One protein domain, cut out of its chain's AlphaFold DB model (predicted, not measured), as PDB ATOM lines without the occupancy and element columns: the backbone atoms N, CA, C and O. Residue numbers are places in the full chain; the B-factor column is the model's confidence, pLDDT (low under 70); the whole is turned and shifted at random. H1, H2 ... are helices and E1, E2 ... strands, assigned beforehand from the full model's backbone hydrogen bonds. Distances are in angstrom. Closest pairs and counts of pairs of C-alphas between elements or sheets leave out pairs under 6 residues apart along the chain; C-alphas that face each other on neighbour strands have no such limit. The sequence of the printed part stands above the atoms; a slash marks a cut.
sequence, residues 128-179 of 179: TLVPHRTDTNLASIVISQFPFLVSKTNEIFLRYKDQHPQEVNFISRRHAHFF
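This is residues 128 to 179 of the 179 residues of the protein "FHA domain-containing protein" of Nitrosococcus wardiae (UniProt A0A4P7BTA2). With little regular structure, the domain is a V of two arms: a long loop, residues 128 to 140, folded back along E1, and a ribbon of E2 and E3 continued by two short helices, H1 and H2. The printed part has 52 residues, in order E1, E2, H1, H2, E3; the antiparallel sheet is E2 - E3. It is mixed, with 18 residues in named elements, and compact: radius of gyration of the C-alphas 10.9 A, spans 29 by 21 by 15 A.

E2, residues 148 to 150, spans 6.3 A from (184.845, 267.328, 162.508); E3, 176 to 178, 6.7 A, ends at (189.551, 267.473, 160.757). H1 is 155 to 158, 4.9 A; H2, 165 to 169, 6.2 A; E1, 141 to 143, 6.4 A.

E2 and E3 are antiparallel at 154 degrees; N 148 and O 178 are within hydrogen-bond range, 2.8 A. H1 and H2 are close but not clearly touching; their closest C-alphas, Phe 157 and Val 168, are 6.6 A apart. H2's O i to N i+4 pair is within range; H1 is too short for one. E1 pairs with no named strand; residues 128 to 129 pair antiparallel with 141 to 142.

The printed part has no cut and no long link; residues 134 and 136 are under pLDDT 70.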
ATOM      1  N   THR A 128     185.145 271.629 151.706       89.06
ATOM      2  CA  THR A 128     184.215 270.907 150.832       89.06
ATOM      3  C   THR A 128     184.872 269.618 150.366       89.06
ATOM      4  O   THR A 128     185.856 269.656 149.631       89.06
ATOM      5  N   LEU A 129     184.330 268.476 150.784       87.81
ATOM      6  CA  LEU A 129     184.717 267.177 150.250       87.81
ATOM      7  C   LEU A 129     183.916 266.933 148.974       87.81
ATOM      8  O   LEU A 129     182.703 266.721 149.037       87.81
ATOM      9  N   VAL A 130     184.589 266.987 147.829       86.75
ATOM     10  CA  VAL A 130     183.993 266.683 146.524       86.75
ATOM     11  C   VAL A 130     184.283 265.218 146.184       86.75
ATOM     12  O   VAL A 130     185.450 264.816 146.217       86.75
ATOM     13  N   PRO A 131     183.269 264.398 145.864       83.88
ATOM     14  CA  PRO A 131     183.494 263.032 145.411       83.88
ATOM     15  C   PRO A 131     184.341 263.026 144.134       83.88
ATOM     16  O   PRO A 131     183.982 263.648 143.140       83.88
ATOM     17  N   HIS A 132     185.468 262.312 144.146       84.75
ATOM     18  CA  HIS A 132     186.330 262.198 142.964       84.75
ATOM     19  C   HIS A 132     185.735 261.269 141.889       84.75
ATOM     20  O   HIS A 132     186.028 261.388 140.703       84.75
ATOM     21  N   ARG A 133     184.900 260.312 142.306       78.31
ATOM     22  CA  ARG A 133     184.264 259.322 141.436       78.31
ATOM     23  C   ARG A 133     182.898 259.815 140.960       78.31
ATOM     24  O   ARG A 133     181.954 259.868 141.745       78.31
ATOM     25  N   THR A 134     182.794 260.147 139.676       65.00
ATOM     26  CA  THR A 134     181.566 260.659 139.038       65.00
ATOM     27  C   THR A 134     180.529 259.575 138.730       65.00
ATOM     28  O   THR A 134     179.406 259.902 138.369       65.00
ATOM     29  N   ASP A 135     180.885 258.293 138.867       72.69
ATOM     30  CA  ASP A 135     179.975 257.144 138.740       72.69
ATOM     31  C   ASP A 135     179.131 256.899 140.003       72.69
ATOM     32  O   ASP A 135     178.301 255.992 140.034       72.69
ATOM     33  N   THR A 136     179.323 257.711 141.045       67.94
ATOM     34  CA  THR A 136     178.601 257.613 142.315       67.94
ATOM     35  C   THR A 136     177.639 258.790 142.481       67.94
ATOM     36  O   THR A 136     177.991 259.926 142.174       67.94
ATOM     37  N   ASN A 137     176.430 258.552 143.002       75.94
ATOM     38  CA  ASN A 137     175.448 259.611 143.294       75.94
ATOM     39  C   ASN A 137     175.733 260.305 144.645       75.94
ATOM     40  O   ASN A 137     174.829 260.686 145.391       75.94
ATOM     41  N   LEU A 138     177.014 260.408 145.007       81.69
ATOM     42  CA  LEU A 138     177.442 261.033 146.249       81.69
ATOM     43  C   LEU A 138     177.370 262.551 146.094       81.69
ATOM     44  O   LEU A 138     177.771 263.117 145.080       81.69
ATOM     45  N   ALA A 139     176.883 263.221 147.132       81.38
ATOM     46  CA  ALA A 139     176.846 264.677 147.166       81.38
ATOM     47  C   ALA A 139     178.100 265.208 147.861       81.38
ATOM     48  O   ALA A 139     178.612 264.584 148.795       81.38
ATOM     49  N   SER A 140     178.549 266.393 147.450       85.56
ATOM     50  CA  SER A 140     179.603 267.111 148.161       85.56
ATOM     51  C   SER A 140     179.213 267.341 149.622       85.56
ATOM     52  O   SER A 140     178.061 267.649 149.942       85.56
ATOM     53  N   ILE A 141     180.185 267.190 150.514       87.06
ATOM     54  CA  ILE A 141     180.003 267.406 151.948       87.06
ATOM     55  C   ILE A 141     180.661 268.732 152.303       87.06
ATOM     56  O   ILE A 141     181.863 268.892 152.109       87.06
ATOM     57  N   VAL A 142     179.880 269.666 152.840       83.50
ATOM     58  CA  VAL A 142     180.388 270.939 153.357       83.50
ATOM     59  C   VAL A 142     180.556 270.817 154.864       83.50
ATOM     60  O   VAL A 142     179.598 270.527 155.578       83.50
ATOM     61  N   ILE A 143     181.773 271.045 155.339       83.69
ATOM     62  CA  ILE A 143     182.135 271.032 156.753       83.69
ATOM     63  C   ILE A 143     182.446 272.469 157.145       83.69
ATOM     64  O   ILE A 143     183.393 273.071 156.638       83.69
ATOM     65  N   SER A 144     181.606 273.020 158.014       78.19
ATOM     66  CA  SER A 144     181.704 274.393 158.518       78.19
ATOM     67  C   SER A 144     181.935 274.459 160.029       78.19
ATOM     68  O   SER A 144     182.009 275.550 160.584       78.19
ATOM     69  N   GLN A 145     182.015 273.307 160.697       70.38
ATOM     70  CA  GLN A 145     182.276 273.192 162.128       70.38
ATOM     71  C   GLN A 145     183.460 272.259 162.344       70.38
ATOM     72  O   GLN A 145     183.452 271.130 161.853       70.38
ATOM     73  N   PHE A 146     184.452 272.750 163.080       78.75
ATOM     74  CA  PHE A 146     185.657 272.018 163.447       78.75
ATOM     75  C   PHE A 146     185.775 271.955 164.983       78.75
ATOM     76  O   PHE A 146     185.334 272.895 165.652       78.75
ATOM     77  N   PRO A 147     186.334 270.866 165.540       79.12
ATOM     78  CA  PRO A 147     186.785 269.680 164.822       79.12
ATOM     79  C   PRO A 147     185.627 268.821 164.298       79.12
ATOM     80  O   PRO A 147     184.571 268.700 164.916       79.12
ATOM     81  N   PHE A 148     185.836 268.187 163.147       84.06
ATOM     82  CA  PHE A 148     184.845 267.328 162.508       84.06
ATOM     83  C   PHE A 148     185.292 265.868 162.527       84.06
ATOM     84  O   PHE A 148     186.293 265.508 161.903       84.06
ATOM     85  N   LEU A 149     184.524 265.007 163.200       84.50
ATOM     86  CA  LEU A 149     184.746 263.562 163.179       84.50
ATOM     87  C   LEU A 149     184.118 262.930 161.932       84.50
ATOM     88  O   LEU A 149     182.895 262.783 161.823       84.50
ATOM     89  N   VAL A 150     184.980 262.447 161.042       89.81
ATOM     90  CA  VAL A 150     184.615 261.526 159.967       89.81
ATOM     91  C   VAL A 150     184.316 260.170 160.597       89.81
ATOM     92  O   VAL A 150     185.194 259.501 161.150       89.81
ATOM     93  N   SER A 151     183.055 259.757 160.548       86.00
ATOM     94  CA  SER A 151     182.601 258.495 161.123       86.00
ATOM     95  C   SER A 151     181.429 257.931 160.338       86.00
ATOM     96  O   SER A 151     180.539 258.672 159.933       86.00
ATOM     97  N   LYS A 152     181.352 256.601 160.231       88.31
ATOM     98  CA  LYS A 152     180.160 255.928 159.693       88.31
ATOM     99  C   LYS A 152     178.899 256.114 160.536       88.31
ATOM    100  O   LYS A 152     177.828 255.720 160.102       88.31
ATOM    101  N   THR A 153     179.026 256.623 161.760       84.62
ATOM    102  CA  THR A 153     177.893 256.944 162.642       84.62
ATOM    103  C   THR A 153     177.520 258.424 162.602       84.62
ATOM    104  O   THR A 153     176.610 258.824 163.314       84.62
ATOM    105  N   ASN A 154     178.236 259.243 161.829       83.81
ATOM    106  CA  ASN A 154     177.891 260.642 161.617       83.81
ATOM    107  C   ASN A 154     176.765 260.719 160.569       83.81
ATOM    108  O   ASN A 154     176.813 260.015 159.557       83.81
ATOM    109  N   GLU A 155     175.753 261.556 160.820       80.56
ATOM    110  CA  GLU A 155     174.547 261.692 159.988       80.56
ATOM    111  C   GLU A 155     174.865 261.935 158.506       80.56
ATOM    112  O   GLU A 155     174.214 261.376 157.621       80.56
ATOM    113  N   ILE A 156     175.936 262.687 158.230       84.88
ATOM    114  CA  ILE A 156     176.398 263.012 156.877       84.88
ATOM    115  C   ILE A 156     176.767 261.761 156.071       84.88
ATOM    116  O   ILE A 156     176.546 261.727 154.861       84.88
ATOM    117  N   PHE A 157     177.324 260.737 156.722       87.00
ATOM    118  CA  PHE A 157     177.707 259.481 156.074       87.00
ATOM    119  C   PHE A 157     176.615 258.418 156.206       87.00
ATOM    120  O   PHE A 157     176.427 257.617 155.294       87.00
ATOM    121  N   LEU A 158     175.842 258.438 157.299       83.94
ATOM    122  CA  LEU A 158     174.717 257.524 157.509       83.94
ATOM    123  C   LEU A 158     173.636 257.656 156.437       83.94
ATOM    124  O   LEU A 158     173.059 256.640 156.061       83.94
ATOM    125  N   ARG A 159     173.399 258.860 155.897       85.94
ATOM    126  CA  ARG A 159     172.424 259.065 154.806       85.94
ATOM    127  C   ARG A 159     172.717 258.238 153.551       85.94
ATOM    128  O   ARG A 159     171.824 258.006 152.748       85.94
ATOM    129  N   TYR A 160     173.961 257.788 153.388       85.81
ATOM    130  CA  TYR A 160     174.386 256.952 152.270       85.81
ATOM    131  C   TYR A 160     174.345 255.460 152.580       85.81
ATOM    132  O   TYR A 160     174.623 254.661 151.698       85.81
ATOM    133  N   LYS A 161     173.999 255.049 153.804       85.62
ATOM    134  CA  LYS A 161     174.050 253.642 154.216       85.62
ATOM    135  C   LYS A 161     173.167 252.738 153.353       85.62
ATOM    136  O   LYS A 161     173.571 251.615 153.075       85.62
ATOM    137  N   ASP A 162     172.002 253.220 152.931       84.75
ATOM    138  CA  ASP A 162     171.048 252.410 152.168       84.75
ATOM    139  C   ASP A 162     171.375 252.383 150.666       84.75
ATOM    140  O   ASP A 162     171.219 251.352 150.020       84.75
ATOM    141  N   GLN A 163     171.870 253.497 150.113       83.50
ATOM    142  CA  GLN A 163     172.194 253.621 148.682       83.50
ATOM    143  C   GLN A 163     173.631 253.185 148.343       83.50
ATOM    144  O   GLN A 163     173.882 252.690 147.249       83.50
ATOM    145  N   HIS A 164     174.559 253.353 149.286       82.88
ATOM    146  CA  HIS A 164     176.002 253.129 149.148       82.88
ATOM    147  C   HIS A 164     176.582 252.408 150.391       82.88
ATOM    148  O   HIS A 164     177.456 252.934 151.095       82.88
ATOM    149  N   PRO A 165     176.087 251.199 150.731       84.75
ATOM    150  CA  PRO A 165     176.499 250.481 151.938       84.75
ATOM    151  C   PRO A 165     177.976 250.074 151.925       84.75
ATOM    152  O   PRO A 165     178.607 250.020 152.983       84.75
ATOM    153  N   GLN A 166     178.544 249.772 150.752       84.56
ATOM    154  CA  GLN A 166     179.949 249.371 150.640       84.56
ATOM    155  C   GLN A 166     180.877 250.551 150.936       84.56
ATOM    156  O   GLN A 166     181.830 250.416 151.698       84.56
ATOM    157  N   GLU A 167     180.539 251.723 150.410       83.00
ATOM    158  CA  GLU A 167     181.258 252.977 150.585       83.00
ATOM    159  C   GLU A 167     181.268 253.403 152.057       83.00
ATOM    160  O   GLU A 167     182.322 253.713 152.611       83.00
ATOM    161  N   VAL A 168     180.115 253.326 152.734       84.75
ATOM    162  CA  VAL A 168     180.005 253.629 154.173       84.75
ATOM    163  C   VAL A 168     180.787 252.626 155.031       84.75
ATOM    164  O   VAL A 168     181.309 252.993 156.087       84.75
ATOM    165  N   ASN A 169     180.929 251.374 154.588       88.38
ATOM    166  CA  ASN A 169     181.687 250.354 155.316       88.38
ATOM    167  C   ASN A 169     183.206 250.582 155.307       88.38
ATOM    168  O   ASN A 169     183.877 250.099 156.221       88.38
ATOM    169  N   PHE A 170     183.747 251.360 154.362       88.94
ATOM    170  CA  PHE A 170     185.151 251.795 154.408       88.94
ATOM    171  C   PHE A 170     185.413 252.854 155.491       88.94
ATOM    172  O   PHE A 170     186.565 253.124 155.837       88.94
ATOM    173  N   ILE A 171     184.358 253.434 156.073       88.88
ATOM    174  CA  ILE A 171     184.463 254.436 157.129       88.88
ATOM    175  C   ILE A 171     184.330 253.756 158.500       88.88
ATOM    176  O   ILE A 171     183.380 253.039 158.811       88.88
ATOM    177  N   SER A 172     185.294 254.008 159.378       89.75
ATOM    178  CA  SER A 172     185.278 253.520 160.763       89.75
ATOM    179  C   SER A 172     184.356 254.373 161.644       89.75
ATOM    180  O   SER A 172     183.978 255.479 161.280       89.75
ATOM    181  N   ARG A 173     184.008 253.908 162.857       83.69
ATOM    182  CA  ARG A 173     183.225 254.722 163.827       83.69
ATOM    183  C   ARG A 173     183.993 255.943 164.368       83.69
ATOM    184  O   ARG A 173     183.418 256.795 165.034       83.69
ATOM    185  N   ARG A 174     185.307 255.971 164.143       87.31
ATOM    186  CA  ARG A 174     186.239 257.062 164.451       87.31
ATOM    187  C   ARG A 174     187.316 257.074 163.367       87.31
ATOM    188  O   ARG A 174     188.416 256.588 163.599       87.31
ATOM    189  N   HIS A 175     186.945 257.451 162.147       88.44
ATOM    190  CA  HIS A 175     187.817 257.289 160.984       88.44
ATOM    191  C   HIS A 175     188.892 258.380 160.915       88.44
ATOM    192  O   HIS A 175     190.067 258.054 160.794       88.44
ATOM    193  N   ALA A 176     188.509 259.653 161.045       85.50
ATOM    194  CA  ALA A 176     189.436 260.787 161.048       85.50
ATOM    195  C   ALA A 176     188.836 261.989 161.792       85.50
ATOM    196  O   ALA A 176     187.616 262.085 161.906       85.50
ATOM    197  N   HIS A 177     189.685 262.904 162.262       83.94
ATOM    198  CA  HIS A 177     189.274 264.232 162.726       83.94
ATOM    199  C   HIS A 177     189.883 265.286 161.807       83.94
ATOM    200  O   HIS A 177     191.078 265.228 161.515       83.94
ATOM    201  N   PHE A 178     189.068 266.234 161.359       82.06
ATOM    202  CA  PHE A 178     189.551 267.473 160.757       82.06
ATOM    203  C   PHE A 178     189.550 268.558 161.825       82.06
ATOM    204  O   PHE A 178     188.568 268.649 162.557       82.06
ATOM    205  N   PHE A 179     190.626 269.339 161.907       76.88
ATOM    206  CA  PHE A 179     190.803 270.452 162.839       76.88
ATOM    207  C   PHE A 179     190.882 271.765 162.067       76.88
ATOM    208  O   PHE A 179     191.436 271.731 160.942       76.88
TER     209      PHE A 179